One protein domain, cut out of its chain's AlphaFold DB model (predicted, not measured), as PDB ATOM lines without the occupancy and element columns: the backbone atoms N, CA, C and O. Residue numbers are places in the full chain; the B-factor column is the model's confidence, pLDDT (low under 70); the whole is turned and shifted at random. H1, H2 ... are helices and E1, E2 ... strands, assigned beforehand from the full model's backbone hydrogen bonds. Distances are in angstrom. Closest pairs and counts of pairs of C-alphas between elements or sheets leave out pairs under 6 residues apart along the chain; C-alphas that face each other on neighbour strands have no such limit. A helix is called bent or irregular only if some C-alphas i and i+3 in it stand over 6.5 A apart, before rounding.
ATOM      1  N   LEU A 169       4.634  36.113  17.193       96.69
ATOM      2  CA  LEU A 169       3.368  35.980  17.899       96.69
ATOM      3  C   LEU A 169       2.596  37.293  17.799       96.69
ATOM      4  O   LEU A 169       3.097  38.348  18.175       96.69
ATOM      5  N   LEU A 170       1.355  37.224  17.325       96.19
ATOM      6  CA  LEU A 170       0.443  38.360  17.271       96.19
ATOM      7  C   LEU A 170      -0.746  38.111  18.197       96.19
ATOM      8  O   LEU A 170      -1.508  37.175  17.982       96.19
ATOM      9  N   ILE A 171      -0.940  38.964  19.198       95.25
ATOM     10  CA  ILE A 171      -2.093  38.929  20.103       95.25
ATOM     11  C   ILE A 171      -2.885  40.219  19.909       95.25
ATOM     12  O   ILE A 171      -2.478  41.297  20.342       95.25
ATOM     13  N   GLY A 172      -4.023  40.124  19.220       91.31
ATOM     14  CA  GLY A 172      -4.769  41.297  18.770       91.31
ATOM     15  C   GLY A 172      -3.930  42.142  17.806       91.31
ATOM     16  O   GLY A 172      -3.707  41.742  16.667       91.31
ATOM     17  N   SER A 173      -3.477  43.311  18.264       89.19
ATOM     18  CA  SER A 173      -2.589  44.226  17.528       89.19
ATOM     19  C   SER A 173      -1.162  44.293  18.089       89.19
ATOM     20  O   SER A 173      -0.351  45.073  17.585       89.19
ATOM     21  N   ALA A 174      -0.851  43.512  19.128       92.69
ATOM     22  CA  ALA A 174       0.468  43.458  19.747       92.69
ATOM     23  C   ALA A 174       1.285  42.295  19.184       92.69
ATOM     24  O   ALA A 174       0.845  41.146  19.229       92.69
ATOM     25  N   TRP A 175       2.459  42.609  18.658       95.56
ATOM     26  CA  TRP A 175       3.401  41.672  18.073       95.56
ATOM     27  C   TRP A 175       4.617  41.492  18.984       95.56
ATOM     28  O   TRP A 175       5.092  42.442  19.603       95.56
ATOM     29  N   SER A 176       5.138  40.274  19.024       94.75
ATOM     30  CA  SER A 176       6.456  39.954  19.566       94.75
ATOM     31  C   SER A 176       7.141  38.918  18.685       94.75
ATOM     32  O   SER A 176       6.485  38.212  17.908       94.75
ATOM     33  N   HIS A 177       8.465  38.813  18.792       92.69
ATOM     34  CA  HIS A 177       9.193  37.793  18.050       92.69
ATOM     35  C   HIS A 177       8.892  36.404  18.621       92.69
ATOM     36  O   HIS A 177       8.695  35.451  17.869       92.69
ATOM     37  N   GLY A 178       8.732  36.327  19.945       91.50
ATOM     38  CA  GLY A 178       8.273  35.129  20.637       91.50
ATOM     39  C   GLY A 178       9.344  34.041  20.723       91.50
ATOM     40  O   GLY A 178       9.020  32.854  20.699       91.50
ATOM     41  N   ASP A 179      10.615  34.426  20.837       91.69
ATOM     42  CA  ASP A 179      11.750  33.493  20.819       91.69
ATOM     43  C   ASP A 179      11.900  32.704  22.126       91.69
ATOM     44  O   ASP A 179      12.514  31.626  22.166       91.69
ATOM     45  N   SER A 180      11.344  33.236  23.216       94.75
ATOM     46  CA  SER A 180      11.421  32.646  24.548       94.75
ATOM     47  C   SER A 180      10.081  32.669  25.279       94.75
ATOM     48  O   SER A 180       9.163  33.423  24.957       94.75
ATOM     49  N   ILE A 181       9.981  31.828  26.313       94.88
ATOM     50  CA  ILE A 181       8.814  31.793  27.200       94.88
ATOM     51  C   ILE A 181       8.601  33.155  27.865       94.88
ATOM     52  O   ILE A 181       7.468  33.613  27.959       94.88
ATOM     53  N   GLU A 182       9.669  33.822  28.303       94.81
ATOM     54  CA  GLU A 182       9.607  35.122  28.974       94.81
ATOM     55  C   GLU A 182       9.030  36.219  28.071       94.81
ATOM     56  O   GLU A 182       8.200  37.005  28.524       94.81
ATOM     57  N   GLU A 183       9.420  36.249  26.795       94.19
ATOM     58  CA  GLU A 183       8.905  37.215  25.818       94.19
ATOM     59  C   GLU A 183       7.416  36.980  25.517       94.19
ATOM     60  O   GLU A 183       6.604  37.912  25.487       94.19
ATOM     61  N   ILE A 184       7.017  35.713  25.372       96.44
ATOM     62  CA  ILE A 184       5.609  35.364  25.172       96.44
ATOM     63  C   ILE A 184       4.791  35.701  26.424       96.44
ATOM     64  O   ILE A 184       3.691  36.241  26.319       96.44
ATOM     65  N   LEU A 185       5.318  35.442  27.623       95.81
ATOM     66  CA  LEU A 185       4.665  35.824  28.876       95.81
ATOM     67  C   LEU A 185       4.457  37.339  28.982       95.81
ATOM     68  O   LEU A 185       3.416  37.763  29.488       95.81
ATOM     69  N   ASP A 186       5.406  38.142  28.492       93.56
ATOM     70  CA  ASP A 186       5.266  39.598  28.405       93.56
ATOM     71  C   ASP A 186       4.085  39.988  27.508       93.56
ATOM     72  O   ASP A 186       3.210  40.751  27.923       93.56
ATOM     73  N   SER A 187       3.978  39.345  26.343       93.25
ATOM     74  CA  SER A 187       2.865  39.528  25.398       93.25
ATOM     75  C   SER A 187       1.509  39.121  25.996       93.25
ATOM     76  O   SER A 187       0.470  39.700  25.685       93.25
ATOM     77  N   LEU A 188       1.504  38.139  26.903       94.75
ATOM     78  CA  LEU A 188       0.306  37.639  27.579       94.75
ATOM     79  C   LEU A 188      -0.097  38.451  28.819       94.75
ATOM     80  O   LEU A 188      -1.097  38.110  29.462       94.75
ATOM     81  N   LYS A 189       0.631  39.510  29.202       91.38
ATOM     82  CA  LYS A 189       0.345  40.292  30.423       91.38
ATOM     83  C   LYS A 189      -1.082  40.829  30.467       91.38
ATOM     84  O   LYS A 189      -1.761  40.615  31.472       91.38
ATOM     85  N   GLU A 190      -1.552  41.401  29.364       88.19
ATOM     86  CA  GLU A 190      -2.892  41.994  29.252       88.19
ATOM     87  C   GLU A 190      -4.008  40.950  29.059       88.19
ATOM     88  O   GLU A 190      -5.191  41.248  29.230       88.19
ATOM     89  N   MET A 191      -3.666  39.693  28.749       91.25
ATOM     90  CA  MET A 191      -4.659  38.624  28.653       91.25
ATOM     91  C   MET A 191      -5.123  38.151  30.036       91.25
ATOM     92  O   MET A 191      -4.340  37.998  30.980       91.25
ATOM     93  N   ASN A 192      -6.415  37.834  30.143       91.44
ATOM     94  CA  ASN A 192      -6.986  37.214  31.337       91.44
ATOM     95  C   ASN A 192      -6.460  35.779  31.522       91.44
ATOM     96  O   ASN A 192      -6.605  34.941  30.633       91.44
ATOM     97  N   GLY A 193      -5.922  35.489  32.707       90.69
ATOM     98  CA  GLY A 193      -5.409  34.173  33.106       90.69
ATOM     99  C   GLY A 193      -4.464  34.304  34.301       90.69
ATOM    100  O   GLY A 193      -3.904  35.380  34.520       90.69
ATOM    101  N   ASN A 194      -4.311  33.251  35.104       91.62
ATOM    102  CA  ASN A 194      -3.273  33.216  36.140       91.62
ATOM    103  C   ASN A 194      -1.885  32.892  35.543       91.62
ATOM    104  O   ASN A 194      -1.755  32.656  34.342       91.62
ATOM    105  N   GLU A 195      -0.845  32.897  36.378       92.50
ATOM    106  CA  GLU A 195       0.536  32.642  35.938       92.50
ATOM    107  C   GLU A 195       0.700  31.263  35.283       92.50
ATOM    108  O   GLU A 195       1.269  31.183  34.199       92.50
ATOM    109  N   ASP A 196       0.129  30.202  35.862       91.50
ATOM    110  CA  ASP A 196       0.217  28.846  35.303       91.50
ATOM    111  C   ASP A 196      -0.513  28.710  33.956       91.50
ATOM    112  O   ASP A 196      -0.030  28.030  33.052       91.50
ATOM    113  N   GLU A 197      -1.668  29.371  33.795       96.25
ATOM    114  CA  GLU A 197      -2.403  29.425  32.525       96.25
ATOM    115  C   GLU A 197      -1.553  30.090  31.441       96.25
ATOM    116  O   GLU A 197      -1.465  29.571  30.327       96.25
ATOM    117  N   LYS A 198      -0.904  31.212  31.773       97.19
ATOM    118  CA  LYS A 198      -0.033  31.944  30.849       97.19
ATOM    119  C   LYS A 198       1.245  31.175  30.538       97.19
ATOM    120  O   LYS A 198       1.658  31.160  29.386       97.19
ATOM    121  N   LEU A 199       1.836  30.496  31.519       96.69
ATOM    122  CA  LEU A 199       3.043  29.690  31.338       96.69
ATOM    123  C   LEU A 199       2.785  28.469  30.450       96.69
ATOM    124  O   LEU A 199       3.562  28.191  29.538       96.69
ATOM    125  N   LEU A 200       1.662  27.779  30.665       97.12
ATOM    126  CA  LEU A 200       1.235  26.692  29.789       97.12
ATOM    127  C   LEU A 200       0.994  27.207  28.366       97.12
ATOM    128  O   LEU A 200       1.486  26.607  27.413       97.12
ATOM    129  N   ALA A 201       0.276  28.324  28.213       97.75
ATOM    130  CA  ALA A 201       0.015  28.912  26.903       97.75
ATOM    131  C   ALA A 201       1.299  29.361  26.191       97.75
ATOM    132  O   ALA A 201       1.445  29.109  24.999       97.75
ATOM    133  N   ALA A 202       2.252  29.950  26.916       97.94
ATOM    134  CA  ALA A 202       3.546  30.340  26.370       97.94
ATOM    135  C   ALA A 202       4.306  29.139  25.796       97.94
ATOM    136  O   ALA A 202       4.840  29.226  24.695       97.94
ATOM    137  N   GLY A 203       4.281  27.998  26.492       97.56
ATOM    138  CA  GLY A 203       4.839  26.743  25.987       97.56
ATOM    139  C   GLY A 203       4.192  26.262  24.693       97.56
ATOM    140  O   GLY A 203       4.888  25.872  23.759       97.56
ATOM    141  N   VAL A 204       2.861  26.325  24.630       98.00
ATOM    142  CA  VAL A 204       2.088  25.956  23.435       98.00
ATOM    143  C   VAL A 204       2.426  26.873  22.258       98.00
ATOM    144  O   VAL A 204       2.711  26.380  21.172       98.00
ATOM    145  N   PHE A 205       2.429  28.193  22.459       97.69
ATOM    146  CA  PHE A 205       2.725  29.154  21.394       97.69
ATOM    147  C   PHE A 205       4.169  29.062  20.910       97.69
ATOM    148  O   PHE A 205       4.401  29.099  19.705       97.69
ATOM    149  N   LEU A 206       5.129  28.900  21.826       96.94
ATOM    150  CA  LEU A 206       6.540  28.762  21.472       96.94
ATOM    151  C   LEU A 206       6.776  27.546  20.577       96.94
ATOM    152  O   LEU A 206       7.513  27.636  19.598       96.94
ATOM    153  N   GLU A 207       6.159  26.412  20.910       96.69
ATOM    154  CA  GLU A 207       6.273  25.202  20.098       96.69
ATOM    155  C   GLU A 207       5.558  25.364  18.756       96.69
ATOM    156  O   GLU A 207       6.123  25.026  17.720       96.69
ATOM    157  N   ALA A 208       4.359  25.958  18.754       96.06
ATOM    158  CA  ALA A 208       3.617  26.231  17.529       96.06
ATOM    159  C   ALA A 208       4.428  27.102  16.556       96.06
ATOM    160  O   ALA A 208       4.528  26.769  15.382       96.06
ATOM    161  N   MET A 209       5.083  28.163  17.034       94.94
ATOM    162  CA  MET A 209       5.934  29.013  16.189       94.94
ATOM    163  C   MET A 209       7.182  28.294  15.652       94.94
ATOM    164  O   MET A 209       7.689  28.651  14.588       94.94
ATOM    165  N   LYS A 210       7.696  27.288  16.371       92.69
ATOM    166  CA  LYS A 210       8.893  26.529  15.969       92.69
ATOM    167  C   LYS A 210       8.584  25.418  14.974       92.69
ATOM    168  O   LYS A 210       9.325  25.247  14.007       92.69
ATOM    169  N   GLU A 211       7.517  24.671  15.227       92.19
ATOM    170  CA  GLU A 211       7.221  23.414  14.540       92.19
ATOM    171  C   GLU A 211       6.143  23.559  13.455       92.19
ATOM    172  O   GLU A 211       6.101  22.750  12.524       92.19
ATOM    173  N   ALA A 212       5.281  24.584  13.518       88.62
ATOM    174  CA  ALA A 212       4.265  24.776  12.489       88.62
ATOM    175  C   ALA A 212       4.903  25.114  11.134       88.62
ATOM    176  O   ALA A 212       5.765  25.987  10.995       88.62
ATOM    177  N   THR A 213       4.450  24.404  10.101       85.88
ATOM    178  CA  THR A 213       4.927  24.619   8.726       85.88
ATOM    179  C   THR A 213       4.283  25.831   8.054       85.88
ATOM    180  O   THR A 213       4.900  26.429   7.170       85.88
ATOM    181  N   GLU A 214       3.087  26.202   8.509       91.31
ATOM    182  CA  GLU A 214       2.274  27.317   8.026       91.31
ATOM    183  C   GLU A 214       1.858  28.196   9.209       91.31
ATOM    184  O   GLU A 214       1.867  27.756  10.362       91.31
ATOM    185  N   GLY A 215       1.503  29.449   8.934       93.88
ATOM    186  CA  GLY A 215       1.040  30.372   9.955       93.88
ATOM    187  C   GLY A 215      -0.359  29.991  10.425       93.88
ATOM    188  O   GLY A 215      -1.186  29.493   9.659       93.88
ATOM    189  N   ILE A 216      -0.641  30.260  11.695       96.75
ATOM    190  CA  ILE A 216      -1.884  29.857  12.349       96.75
ATOM    191  C   ILE A 216      -2.622  31.104  12.809       96.75
ATOM    192  O   ILE A 216      -2.068  31.920  13.535       96.75
ATOM    193  N   ARG A 217      -3.892  31.244  12.437       96.56
ATOM    194  CA  ARG A 217      -4.801  32.260  12.971       96.56
ATOM    195  C   ARG A 217      -5.888  31.602  13.801       96.56
ATOM    196  O   ARG A 217      -6.608  30.738  13.314       96.56
ATOM    197  N   ILE A 218      -6.038  32.071  15.028       97.19
ATOM    198  CA  ILE A 218      -7.045  31.631  15.982       97.19
ATOM    199  C   ILE A 218      -8.122  32.706  16.066       97.19
ATOM    200  O   ILE A 218      -7.860  33.836  16.480       97.19
ATOM    201  N   ASP A 219      -9.338  32.353  15.662       95.19
ATOM    202  CA  ASP A 219     -10.479  33.257  15.698       95.19
ATOM    203  C   ASP A 219     -11.062  33.414  17.124       95.19
ATOM    204  O   ASP A 219     -10.759  32.625  18.024       95.19
ATOM    205  N   PRO A 220     -11.951  34.399  17.363       92.81
ATOM    206  CA  PRO A 220     -12.547  34.628  18.685       92.81
ATOM    207  C   PRO A 220     -13.410  33.479  19.233       92.81
ATOM    208  O   PRO A 220     -13.910  33.563  20.350       92.81
ATOM    209  N   ARG A 221     -13.659  32.432  18.440       89.44
ATOM    210  CA  ARG A 221     -14.398  31.221  18.822       89.44
ATOM    211  C   ARG A 221     -13.472  30.010  18.992       89.44
ATOM    212  O   ARG A 221     -13.983  28.911  19.202       89.44
ATOM    213  N   GLY A 222     -12.153  30.198  18.895       89.19
ATOM    214  CA  GLY A 222     -11.153  29.132  18.973       89.19
ATOM    215  C   GLY A 222     -11.008  28.313  17.689       89.19
ATOM    216  O   GLY A 222     -10.454  27.218  17.730       89.19
ATOM    217  N   GLY A 223     -11.528  28.798  16.560       93.31
ATOM    218  CA  GLY A 223     -11.321  28.178  15.254       93.31
ATOM    219  C   GLY A 223      -9.935  28.489  14.693       93.31
ATOM    220  O   GLY A 223      -9.454  29.610  14.840       93.31
ATOM    221  N   ILE A 224      -9.318  27.511  14.024       95.31
ATOM    222  CA  ILE A 224      -8.032  27.673  13.331       95.31
ATOM    223  C   ILE A 224      -8.262  27.989  11.853       95.31
ATOM    224  O   ILE A 224      -9.096  27.370  11.190       95.31
ATOM    225  N   GLN A 225      -7.490  28.942  11.341       94.38
ATOM    226  CA  GLN A 225      -7.340  29.246   9.924       94.38
ATOM    227  C   GLN A 225      -5.852  29.283   9.577       94.38
ATOM    228  O   GLN A 225      -5.057  29.858  10.318       94.38
ATOM    229  N   GLU A 226      -5.486  28.692   8.447       93.12
ATOM    230  CA  GLU A 226      -4.133  28.790   7.897       93.12
ATOM    231  C   GLU A 226      -3.887  30.206   7.353       93.12
ATOM    232  O   GLU A 226      -4.791  30.854   6.809       93.12
ATOM    233  N   ARG A 227      -2.655  30.697   7.499       91.56
ATOM    234  CA  ARG A 227      -2.177  31.943   6.888       91.56
ATOM    235  C   ARG A 227      -0.761  31.773   6.345       91.56
ATOM    236  O   ARG A 227      -0.021  30.884   6.760       91.56
ATOM    237  N   GLU A 228      -0.379  32.660   5.430       87.69
ATOM    238  CA  GLU A 228       1.004  32.726   4.952       87.69
ATOM    239  C   GLU A 228       1.979  33.030   6.105       87.69
ATOM    240  O   GLU A 228       1.626  33.702   7.082       87.69
ATOM    241  N   GLY A 229       3.207  32.527   5.964       87.69
ATOM    242  CA  GLY A 229       4.274  32.667   6.952       87.69
ATOM    243  C   GLY A 229       4.294  31.531   7.978       87.69
ATOM    244  O   GLY A 229       3.854  30.420   7.703       87.69
ATOM    245  N   ARG A 230       4.856  31.818   9.152       89.88
ATOM    246  CA  ARG A 230       4.936  30.982  10.364       89.88
ATOM    247  C   ARG A 230       4.519  31.762  11.615       89.88
ATOM    248  O   ARG A 230       4.956  31.471  12.724       89.88
ATOM    249  N   LEU A 231       3.713  32.802  11.430       94.94
ATOM    250  CA  LEU A 231       3.206  33.616  12.523       94.94
ATOM    251  C   LEU A 231       1.999  32.938  13.179       94.94
ATOM    252  O   LEU A 231       1.099  32.458  12.486       94.94
ATOM    253  N   VAL A 232       1.965  32.948  14.510       97.12
ATOM    254  CA  VAL A 232       0.790  32.558  15.294       97.12
ATOM    255  C   VAL A 232       0.017  33.822  15.662       97.12
ATOM    256  O   VAL A 232       0.529  34.704  16.342       97.12
ATOM    257  N   GLU A 233      -1.226  33.927  15.208       96.81
ATOM    258  CA  GLU A 233      -2.125  35.050  15.454       96.81
ATOM    259  C   GLU A 233      -3.290  34.621  16.344       96.81
ATOM    260  O   GLU A 233      -4.102  33.783  15.966       96.81
ATOM    261  N   VAL A 234      -3.423  35.260  17.499       96.94
ATOM    262  CA  VAL A 234      -4.587  35.184  18.381       96.94
ATOM    263  C   VAL A 234      -5.430  36.435  18.148       96.94
ATOM    264  O   VAL A 234      -5.046  37.535  18.547       96.94
ATOM    265  N   MET A 235      -6.575  36.289  17.476       94.69
ATOM    266  CA  MET A 235      -7.432  37.431  17.150       94.69
ATOM    267  C   MET A 235      -8.023  38.087  18.402       94.69
ATOM    268  O   MET A 235      -8.319  37.431  19.403       94.69
ATOM    269  N   GLU A 236      -8.276  39.392  18.307       91.00
ATOM    270  CA  GLU A 236      -8.961  40.140  19.357       91.00
ATOM    271  C   GLU A 236     -10.317  39.498  19.700       91.00
ATOM    272  O   GLU A 236     -11.144  39.231  18.827       91.00
ATOM    273  N   GLY A 237     -10.536  39.236  20.990       91.19
ATOM    274  CA  GLY A 237     -11.729  38.560  21.504       91.19
ATOM    275  C   GLY A 237     -11.562  37.059  21.761       91.19
ATOM    276  O   GLY A 237     -12.402  36.498  22.463       91.19
ATOM    277  N   ALA A 238     -10.497  36.414  21.272       94.31
ATOM    278  CA  ALA A 238     -10.168  35.040  21.655       94.31
ATOM    279  C   ALA A 238      -9.644  34.990  23.098       94.31
ATOM    280  O   ALA A 238      -8.792  35.790  23.496       94.31
ATOM    281  N   SER A 239     -10.136  34.047  23.906       94.56
ATOM    282  CA  SER A 239      -9.584  33.833  25.244       94.56
ATOM    283  C   SER A 239      -8.325  32.965  25.198       94.56
ATOM    284  O   SER A 239      -8.114  32.192  24.265       94.56
ATOM    285  N   LEU A 240      -7.518  33.013  26.264       95.25
ATOM    286  CA  LEU A 240      -6.355  32.131  26.408       95.25
ATOM    287  C   LEU A 240      -6.750  30.643  26.364       95.25
ATOM    288  O   LEU A 240      -6.018  29.811  25.838       95.25
ATOM    289  N   THR A 241      -7.940  30.315  26.883       95.56
ATOM    290  CA  THR A 241      -8.503  28.961  26.800       95.56
ATOM    291  C   THR A 241      -8.802  28.568  25.359       95.56
ATOM    292  O   THR A 241      -8.498  27.440  24.979       95.56
ATOM    293  N   ASP A 242      -9.383  29.467  24.566       94.81
ATOM    294  CA  ASP A 242      -9.703  29.188  23.163       94.81
ATOM    295  C   ASP A 242      -8.419  28.968  22.360       94.81
ATOM    296  O   ASP A 242      -8.309  27.981  21.640       94.81
ATOM    297  N   ALA A 243      -7.420  29.830  22.570       96.25
ATOM    298  CA  ALA A 243      -6.137  29.746  21.883       96.25
ATOM    299  C   ALA A 243      -5.356  28.467  22.209       96.25
ATOM    300  O   ALA A 243      -4.874  27.789  21.306       96.25
ATOM    301  N   VAL A 244      -5.279  28.083  23.486       97.06
ATOM    302  CA  VAL A 244      -4.604  26.836  23.862       97.06
ATOM    303  C   VAL A 244      -5.371  25.611  23.383       97.06
ATOM    304  O   VAL A 244      -4.751  24.669  22.902       97.06
ATOM    305  N   ASN A 245      -6.701  25.594  23.505       95.75
ATOM    306  CA  ASN A 245      -7.490  24.443  23.065       95.75
ATOM    307  C   ASN A 245      -7.394  24.232  21.553       95.75
ATOM    308  O   ASN A 245      -7.338  23.084  21.121       95.75
ATOM    309  N   ALA A 246      -7.354  25.316  20.775       96.06
ATOM    310  CA  ALA A 246      -7.148  25.262  19.333       96.06
ATOM    311  C   ALA A 246      -5.838  24.531  18.988       96.06
ATOM    312  O   ALA A 246      -5.826  23.640  18.149       96.06
ATOM    313  N   LEU A 247      -4.760  24.855  19.699       97.00
ATOM    314  CA  LEU A 247      -3.416  24.319  19.472       97.00
ATOM    315  C   LEU A 247      -3.109  23.031  20.256       97.00
ATOM    316  O   LEU A 247      -1.988  22.523  20.210       97.00
ATOM    317  N   TRP A 248      -4.069  22.508  21.023       97.25
ATOM    318  CA  TRP A 248      -3.795  21.468  22.014       97.25
ATOM    319  C   TRP A 248      -3.372  20.140  21.396       97.25
ATOM    320  O   TRP A 248      -2.511  19.455  21.953       97.25
ATOM    321  N   GLU A 249      -3.992  19.765  20.277       96.19
ATOM    322  CA  GLU A 249      -3.724  18.495  19.602       96.19
ATOM    323  C   GLU A 249      -2.247  18.385  19.220       96.19
ATOM    324  O   GLU A 249      -1.589  17.429  19.621       96.19
ATOM    325  N   ASP A 250      -1.699  19.411  18.577       96.19
ATOM    326  CA  ASP A 250      -0.330  19.363  18.070       96.19
ATOM    327  C   ASP A 250       0.709  19.787  19.118       96.19
ATOM    328  O   ASP A 250       1.794  19.211  19.195       96.19
ATOM    329  N   PHE A 251       0.381  20.764  19.972       97.31
ATOM    330  CA  PHE A 251       1.378  21.468  20.790       97.31
ATOM    331  C   PHE A 251       1.120  21.388  22.303       97.31
ATOM    332  O   PHE A 251       1.911  21.887  23.110       97.31
ATOM    333  N   GLY A 252       0.041  20.728  22.737       96.50
ATOM    334  CA  GLY A 252      -0.351  20.664  24.150       96.50
ATOM    335  C   GLY A 252       0.700  20.027  25.070       96.50
ATOM    336  O   GLY A 252       0.845  20.441  26.223       96.50
ATOM    337  N   LEU A 253       1.486  19.066  24.568       96.81
ATOM    338  CA  LEU A 253       2.576  18.438  25.328       96.81
ATOM    339  C   LEU A 253       3.698  19.429  25.682       96.81
ATOM    340  O   LEU A 253       4.234  19.367  26.788       96.81
ATOM    341  N   ALA A 254       4.023  20.372  24.794       96.81
ATOM    342  CA  ALA A 254       5.014  21.414  25.075       96.81
ATOM    343  C   ALA A 254       4.507  22.416  26.128       96.81
ATOM    344  O   ALA A 254       5.255  22.841  27.016       96.81
ATOM    345  N   GLY A 255       3.203  22.715  26.106       95.81
ATOM    346  CA  GLY A 255       2.541  23.466  27.174       95.81
ATOM    347  C   GLY A 255       2.665  22.787  28.538       95.81
ATOM    348  O   GLY A 255       3.052  23.418  29.518       95.81
ATOM    349  N   LEU A 256       2.397  21.479  28.598       95.31
ATOM    350  CA  LEU A 256       2.549  20.674  29.817       95.31
ATOM    351  C   LEU A 256       3.994  20.643  30.322       95.31
ATOM    352  O   LEU A 256       4.236  20.808  31.519       95.31
ATOM    353  N   LYS A 257       4.963  20.516  29.416       93.25
ATOM    354  CA  LYS A 257       6.384  20.587  29.757       93.25
ATOM    355  C   LYS A 257       6.748  21.910  30.436       93.25
ATOM    356  O   LYS A 257       7.478  21.916  31.423       93.25
ATOM    357  N   SER A 258       6.180  23.017  29.961       92.38
ATOM    358  CA  SER A 258       6.456  24.367  30.478       92.38
ATOM    359  C   SER A 258       5.988  24.576  31.922       92.38
ATOM    360  O   SER A 258       6.560  25.386  32.643       92.38
ATOM    361  N   ILE A 259       5.009  23.792  32.382       92.00
ATOM    362  CA  ILE A 259       4.554  23.750  33.784       92.00
ATOM    363  C   ILE A 259       5.081  22.510  34.538       92.00
ATOM    364  O   ILE A 259       4.482  22.047  35.514       92.00
ATOM    365  N   ASN A 260       6.224  21.968  34.099       89.69
ATOM    366  CA  ASN A 260       6.914  20.822  34.699       89.69
ATOM    367  C   ASN A 260       6.048  19.549  34.767       89.69
ATOM    368  O   ASN A 260       5.972  18.875  35.802       89.69
ATOM    369  N   ILE A 261       5.343  19.227  33.682       88.19
ATOM    370  CA  ILE A 261       4.670  17.936  33.500       88.19
ATOM    371  C   ILE A 261       5.263  17.262  32.265       88.19
ATOM    372  O   ILE A 261       5.087  17.733  31.145       88.19
ATOM    373  N   GLU A 262       5.957  16.145  32.465       87.69
ATOM    374  CA  GLU A 262       6.676  15.438  31.403       87.69
ATOM    375  C   GLU A 262       6.416  13.921  31.456       87.69
ATOM    376  O   GLU A 262       5.826  13.394  32.403       87.69
ATOM    377  N   GLY A 263       6.866  13.201  30.425       86.00
ATOM    378  CA  GLY A 263       6.813  11.740  30.370       86.00
ATOM    379  C   GLY A 263       5.399  11.165  30.233       86.00
ATOM    380  O   GLY A 263       4.514  11.769  29.627       86.00
ATOM    381  N   GLU A 264       5.184   9.968  30.784       82.31
ATOM    382  CA  GLU A 264       3.907   9.245  30.672       82.31
ATOM    383  C   GLU A 264       2.735   9.999  31.325       82.31
ATOM    384  O   GLU A 264       1.612   9.942  30.823       82.31
ATOM    385  N   GLU A 265       2.988  10.748  32.406       85.50
ATOM    386  CA  GLU A 265       1.972  11.588  33.056       85.50
ATOM    387  C   GLU A 265       1.444  12.649  32.080       85.50
ATOM    388  O   GLU A 265       0.228  12.797  31.923       85.50
ATOM    389  N   ALA A 266       2.350  13.339  31.379       90.00
ATOM    390  CA  ALA A 266       1.990  14.355  30.395       90.00
ATOM    391  C   ALA A 266       1.147  13.769  29.256       90.00
ATOM    392  O   ALA A 266       0.130  14.357  28.893       90.00
ATOM    393  N   GLN A 267       1.506  12.582  28.757       91.25
ATOM    394  CA  GLN A 267       0.766  11.909  27.686       91.25
ATOM    395  C   GLN A 267      -0.680  11.597  28.097       91.25
ATOM    396  O   GLN A 267      -1.623  11.872  27.355       91.25
ATOM    397  N   ILE A 268      -0.867  11.068  29.308       89.44
ATOM    398  CA  ILE A 268      -2.197  10.746  29.840       89.44
ATOM    399  C   ILE A 268      -3.036  12.019  29.998       89.44
ATOM    400  O   ILE A 268      -4.215  12.035  29.633       89.44
ATOM    401  N   ILE A 269      -2.447  13.085  30.545       92.12
ATOM    402  CA  ILE A 269      -3.126  14.370  30.743       92.12
ATOM    403  C   ILE A 269      -3.515  14.991  29.398       92.12
ATOM    404  O   ILE A 269      -4.658  15.433  29.236       92.12
ATOM    405  N   TRP A 270      -2.594  14.986  28.434       96.19
ATOM    406  CA  TRP A 270      -2.815  15.485  27.083       96.19
ATOM    407  C   TRP A 270      -3.987  14.776  26.404       96.19
ATOM    408  O   TRP A 270      -4.932  15.446  25.978       96.19
ATOM    409  N   GLU A 271      -4.013  13.439  26.414       95.94
ATOM    410  CA  GLU A 271      -5.110  12.660  25.828       95.94
ATOM    411  C   GLU A 271      -6.462  12.926  26.502       95.94
ATOM    412  O   GLU A 271      -7.506  12.946  25.842       95.94
ATOM    413  N   GLN A 272      -6.478  13.090  27.828       93.44
ATOM    414  CA  GLN A 272      -7.712  13.364  28.569       93.44
ATOM    415  C   GLN A 272      -8.296  14.726  28.202       93.44
ATOM    416  O   GLN A 272      -9.510  14.837  27.994       93.44
ATOM    417  N   GLN A 273      -7.442  15.745  28.126       94.31
ATOM    418  CA  GLN A 273      -7.843  17.094  27.754       94.31
ATOM    419  C   GLN A 273      -8.234  17.168  26.270       94.31
ATOM    420  O   GLN A 273      -9.223  17.824  25.960       94.31
ATOM    421  N   LEU A 274      -7.574  16.414  25.382       95.00
ATOM    422  CA  LEU A 274      -7.936  16.316  23.964       95.00
ATOM    423  C   LEU A 274      -9.334  15.702  23.769       95.00
ATOM    424  O   LEU A 274     -10.164  16.237  23.040       95.00
ATOM    425  N   LYS A 275      -9.637  14.593  24.460       94.69
ATOM    426  CA  LYS A 275     -10.940  13.903  24.343       94.69
ATOM    427  C   LYS A 275     -12.093  14.707  24.937       94.69
ATOM    428  O   LYS A 275     -13.231  14.589  24.478       94.69
ATOM    429  N   LYS A 276     -11.839  15.451  26.016       93.56
ATOM    430  CA  LYS A 276     -12.860  16.245  26.706       93.56
ATOM    431  C   LYS A 276     -12.269  17.574  27.187       93.56
ATOM    432  O   LYS A 276     -11.974  17.692  28.382       93.56
ATOM    433  N   PRO A 277     -12.164  18.569  26.287       92.12
ATOM    434  CA  PRO A 277     -11.576  19.859  26.607       92.12
ATOM    435  C   PRO A 277     -12.315  20.534  27.755       92.12
ATOM    436  O   PRO A 277     -13.544  20.656  27.763       92.12
ATOM    437  N   LYS A 278     -11.552  20.958  28.757       94.06
ATOM    438  CA  LYS A 278     -12.025  21.781  29.871       94.06
ATOM    439  C   LYS A 278     -11.433  23.183  29.752       94.06
ATOM    440  O   LYS A 278     -10.313  23.313  29.263       94.06
ATOM    441  N   PRO A 279     -12.107  24.219  30.275       95.06
ATOM    442  CA  PRO A 279     -11.482  25.526  30.435       95.06
ATOM    443  C   PRO A 279     -10.165  25.428  31.216       95.06
ATOM    444  O   PRO A 279     -10.114  24.674  32.196       95.06
ATOM    445  N   LEU A 280      -9.140  26.191  30.821       93.88
ATOM    446  CA  LEU A 280      -7.780  26.084  31.374       93.88
ATOM    447  C   LEU A 280      -7.762  26.167  32.902       93.88
ATOM    448  O   LEU A 280      -7.273  25.261  33.573       93.88
ATOM    449  N   LYS A 281      -8.424  27.174  33.472       93.50
ATOM    450  CA  LYS A 281      -8.595  27.324  34.921       93.50
ATOM    451  C   LYS A 281      -9.133  26.075  35.618       93.50
ATOM    452  O   LYS A 281      -8.719  25.751  36.729       93.50
ATOM    453  N   THR A 282     -10.112  25.395  35.023       94.12
ATOM    454  CA  THR A 282     -10.700  24.171  35.591       94.12
ATOM    455  C   THR A 282      -9.772  22.978  35.404       94.12
ATOM    456  O   THR A 282      -9.685  22.129  36.290       94.12
ATOM    457  N   PHE A 283      -9.091  22.919  34.264       94.19
ATOM    458  CA  PHE A 283      -8.101  21.904  33.946       94.19
ATOM    459  C   PHE A 283      -6.924  21.937  34.933       94.19
ATOM    460  O   PHE A 283      -6.710  20.947  35.634       94.19
ATOM    461  N   LEU A 284      -6.263  23.086  35.091       92.94
ATOM    462  CA  LEU A 284      -5.113  23.260  35.987       92.94
ATOM    463  C   LEU A 284      -5.473  23.009  37.454       92.94
ATOM    464  O   LEU A 284      -4.812  22.222  38.125       92.94
ATOM    465  N   LYS A 285      -6.611  23.535  37.931       90.12
ATOM    466  CA  LYS A 285      -7.119  23.198  39.276       90.12
ATOM    467  C   LYS A 285      -7.317  21.692  39.470       90.12
ATOM    468  O   LYS A 285      -7.137  21.171  40.571       90.12
ATOM    469  N   GLY A 286      -7.730  20.992  38.414       87.31
ATOM    470  CA  GLY A 286      -7.847  19.538  38.409       87.31
ATOM    471  C   GLY A 286      -6.494  18.849  38.585       87.31
ATOM    472  O   GLY A 286      -6.400  17.912  39.382       87.31
ATOM    473  N   LEU A 287      -5.454  19.341  37.909       88.12
ATOM    474  CA  LEU A 287      -4.084  18.841  38.031       88.12
ATOM    475  C   LEU A 287      -3.527  19.054  39.436       88.12
ATOM    476  O   LEU A 287      -3.101  18.080  40.056       88.12
ATOM    477  N   ASP A 288      -3.642  20.260  39.992       82.31
ATOM    478  CA  ASP A 288      -3.190  20.559  41.358       82.31
ATOM    479  C   ASP A 288      -3.865  19.656  42.385       82.31
ATOM    480  O   ASP A 288      -3.221  19.079  43.263       82.31
ATOM    481  N   SER A 289      -5.183  19.478  42.253       79.38
ATOM    482  CA  SER A 289      -5.936  18.607  43.153       79.38
ATOM    483  C   SER A 289      -5.494  17.142  43.048       79.38
ATOM    484  O   SER A 289      -5.469  16.432  44.054       79.38
ATOM    485  N   SER A 290      -5.119  16.693  41.847       77.25
ATOM    486  CA  SER A 290      -4.672  15.323  41.591       77.25
ATOM    487  C   SER A 290      -3.254  15.100  42.112       77.25
ATOM    488  O   SER A 290      -3.020  14.121  42.822       77.25
ATOM    489  N   ARG A 291      -2.339  16.045  41.860       77.06
ATOM    490  CA  ARG A 291      -0.966  16.047  42.385       77.06
ATOM    491  C   ARG A 291      -0.953  16.069  43.907       77.06
ATOM    492  O   ARG A 291      -0.316  15.216  44.521       77.06
ATOM    493  N   LYS A 292      -1.735  16.958  44.525       79.06
ATOM    494  CA  LYS A 292      -1.870  17.022  45.986       79.06
ATOM    495  C   LYS A 292      -2.370  15.698  46.562       79.06
ATOM    496  O   LYS A 292      -1.796  15.196  47.521       79.06
ATOM    497  N   LYS A 293      -3.383  15.076  45.948       77.81
ATOM    498  CA  LYS A 293      -3.872  13.751  46.368       77.81
ATOM    499  C   LYS A 293      -2.822  12.652  46.212       77.81
ATOM    500  O   LYS A 293      -2.732  11.791  47.081       77.81
ATOM    501  N   ALA A 294      -2.044  12.659  45.131       76.94
ATOM    502  CA  ALA A 294      -0.975  11.688  44.914       76.94
ATOM    503  C   ALA A 294       0.146  11.835  45.956       76.94
ATOM    504  O   ALA A 294       0.555  10.837  46.545       76.94
ATOM    505  N   GLN A 295       0.568  13.067  46.255       79.31
ATOM    506  CA  GLN A 295       1.548  13.360  47.308       79.31
ATOM    507  C   GLN A 295       1.044  12.924  48.688       79.31
ATOM    508  O   GLN A 295       1.752  12.235  49.414       79.31
TER     509      GLN A 295
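AT A GLANCE: This is residues 169 to 295 of the 422 residues of an uncharacterized protein of Candidatus Poseidoniaceae archaeon (UniProt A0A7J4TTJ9). A small twisted sheet of five strands forms a wall at one end, with H1, H2 and H3 over one face and no named helix on the other. H4 and then H5 pack beyond H2, away from the sheet, and H6 begins beside H2 and sticks out with residues 288 to 295. The printed part has 127 residues, with six named helices and five named strands in the order E1 E2 H1 H2 E3 E4 E5 H3 H4 H5 H6. The sheet runs E2 E1 E5 E3 E4 and is mixed, and the class is mixed, helices and strands. The whole is compact, with a radius of gyration of the C-alphas of 13.9 A, but elongated, spanning 45 by 26 by 26 A.

IN THESE COORDINATES: Find C-alpha 169 at (3.368, 35.980, 17.899), where E1, residues 169 to 171, begins. The other strands are E2, 174 to 176; E5, 230 to 234, 13.1 A long; E3, 215 to 218; and E4, 224 to 227. H1 is residues 181 to 187, and H3 is 240 to 246. From C-alpha 195 at (0.536, 32.642, 35.938), H2 runs 24.2 A to residue 211. H4, 248 to 258, is irregular: C-alphas 250 and 253 are 7.9 A apart. H5, 263 to 275, is 18.9 A long. H6, 280 to 295, runs 22.4 A to C-alpha 295 at (1.548, 13.360, 47.308).

HOW THE PARTS SIT: Look first at parallel E1 and E5, with N 170 and O 232 2.8 A apart. E5 and E3 are parallel too, with N 218 and O 233 at 2.7 A. The hairpins E1 and E2, with N 171 and O 174 at 2.8 A, and E3 and E4, with N 217 and O 225 at 2.8 A, are antiparallel. H1, H2 and H3 are on the same face, two layers of sheet and helices, with H2 10.9 A high over the sheet. H2 is the hub: it touches H4 at Gly 203 and Gly 255, C-alphas 4.2 A apart, at a steep tilt of 58 degrees, opposite ways. H2 touches H1 about perpendicular, at 74 degrees, closest at C-alphas 181 and 202, 5.5 A. With residues 197 to 204 alone it touches H3, closest at C-alphas 201 and 244, 5.9 A. H6 touches H2 with residues 280 to 284 alone, closest at C-alphas 280 and 197, 6.4 A. H4 and H5, a helical hairpin, touch at C-alphas 256 and 266, 6.4 A; H2 and H5 are apart. Each O i to N i+4 pair is within hydrogen-bond range in H1, H2, H3, H5 and H6, and 5 of 7 in H4.

THE WHOLE: The C-alphas farthest apart are those of Glu 228 and Gln 295, 46.6 A. The printed part has no cut and no long link. The mean pLDDT of the printed part is 92.6, and no printed residue is under 70.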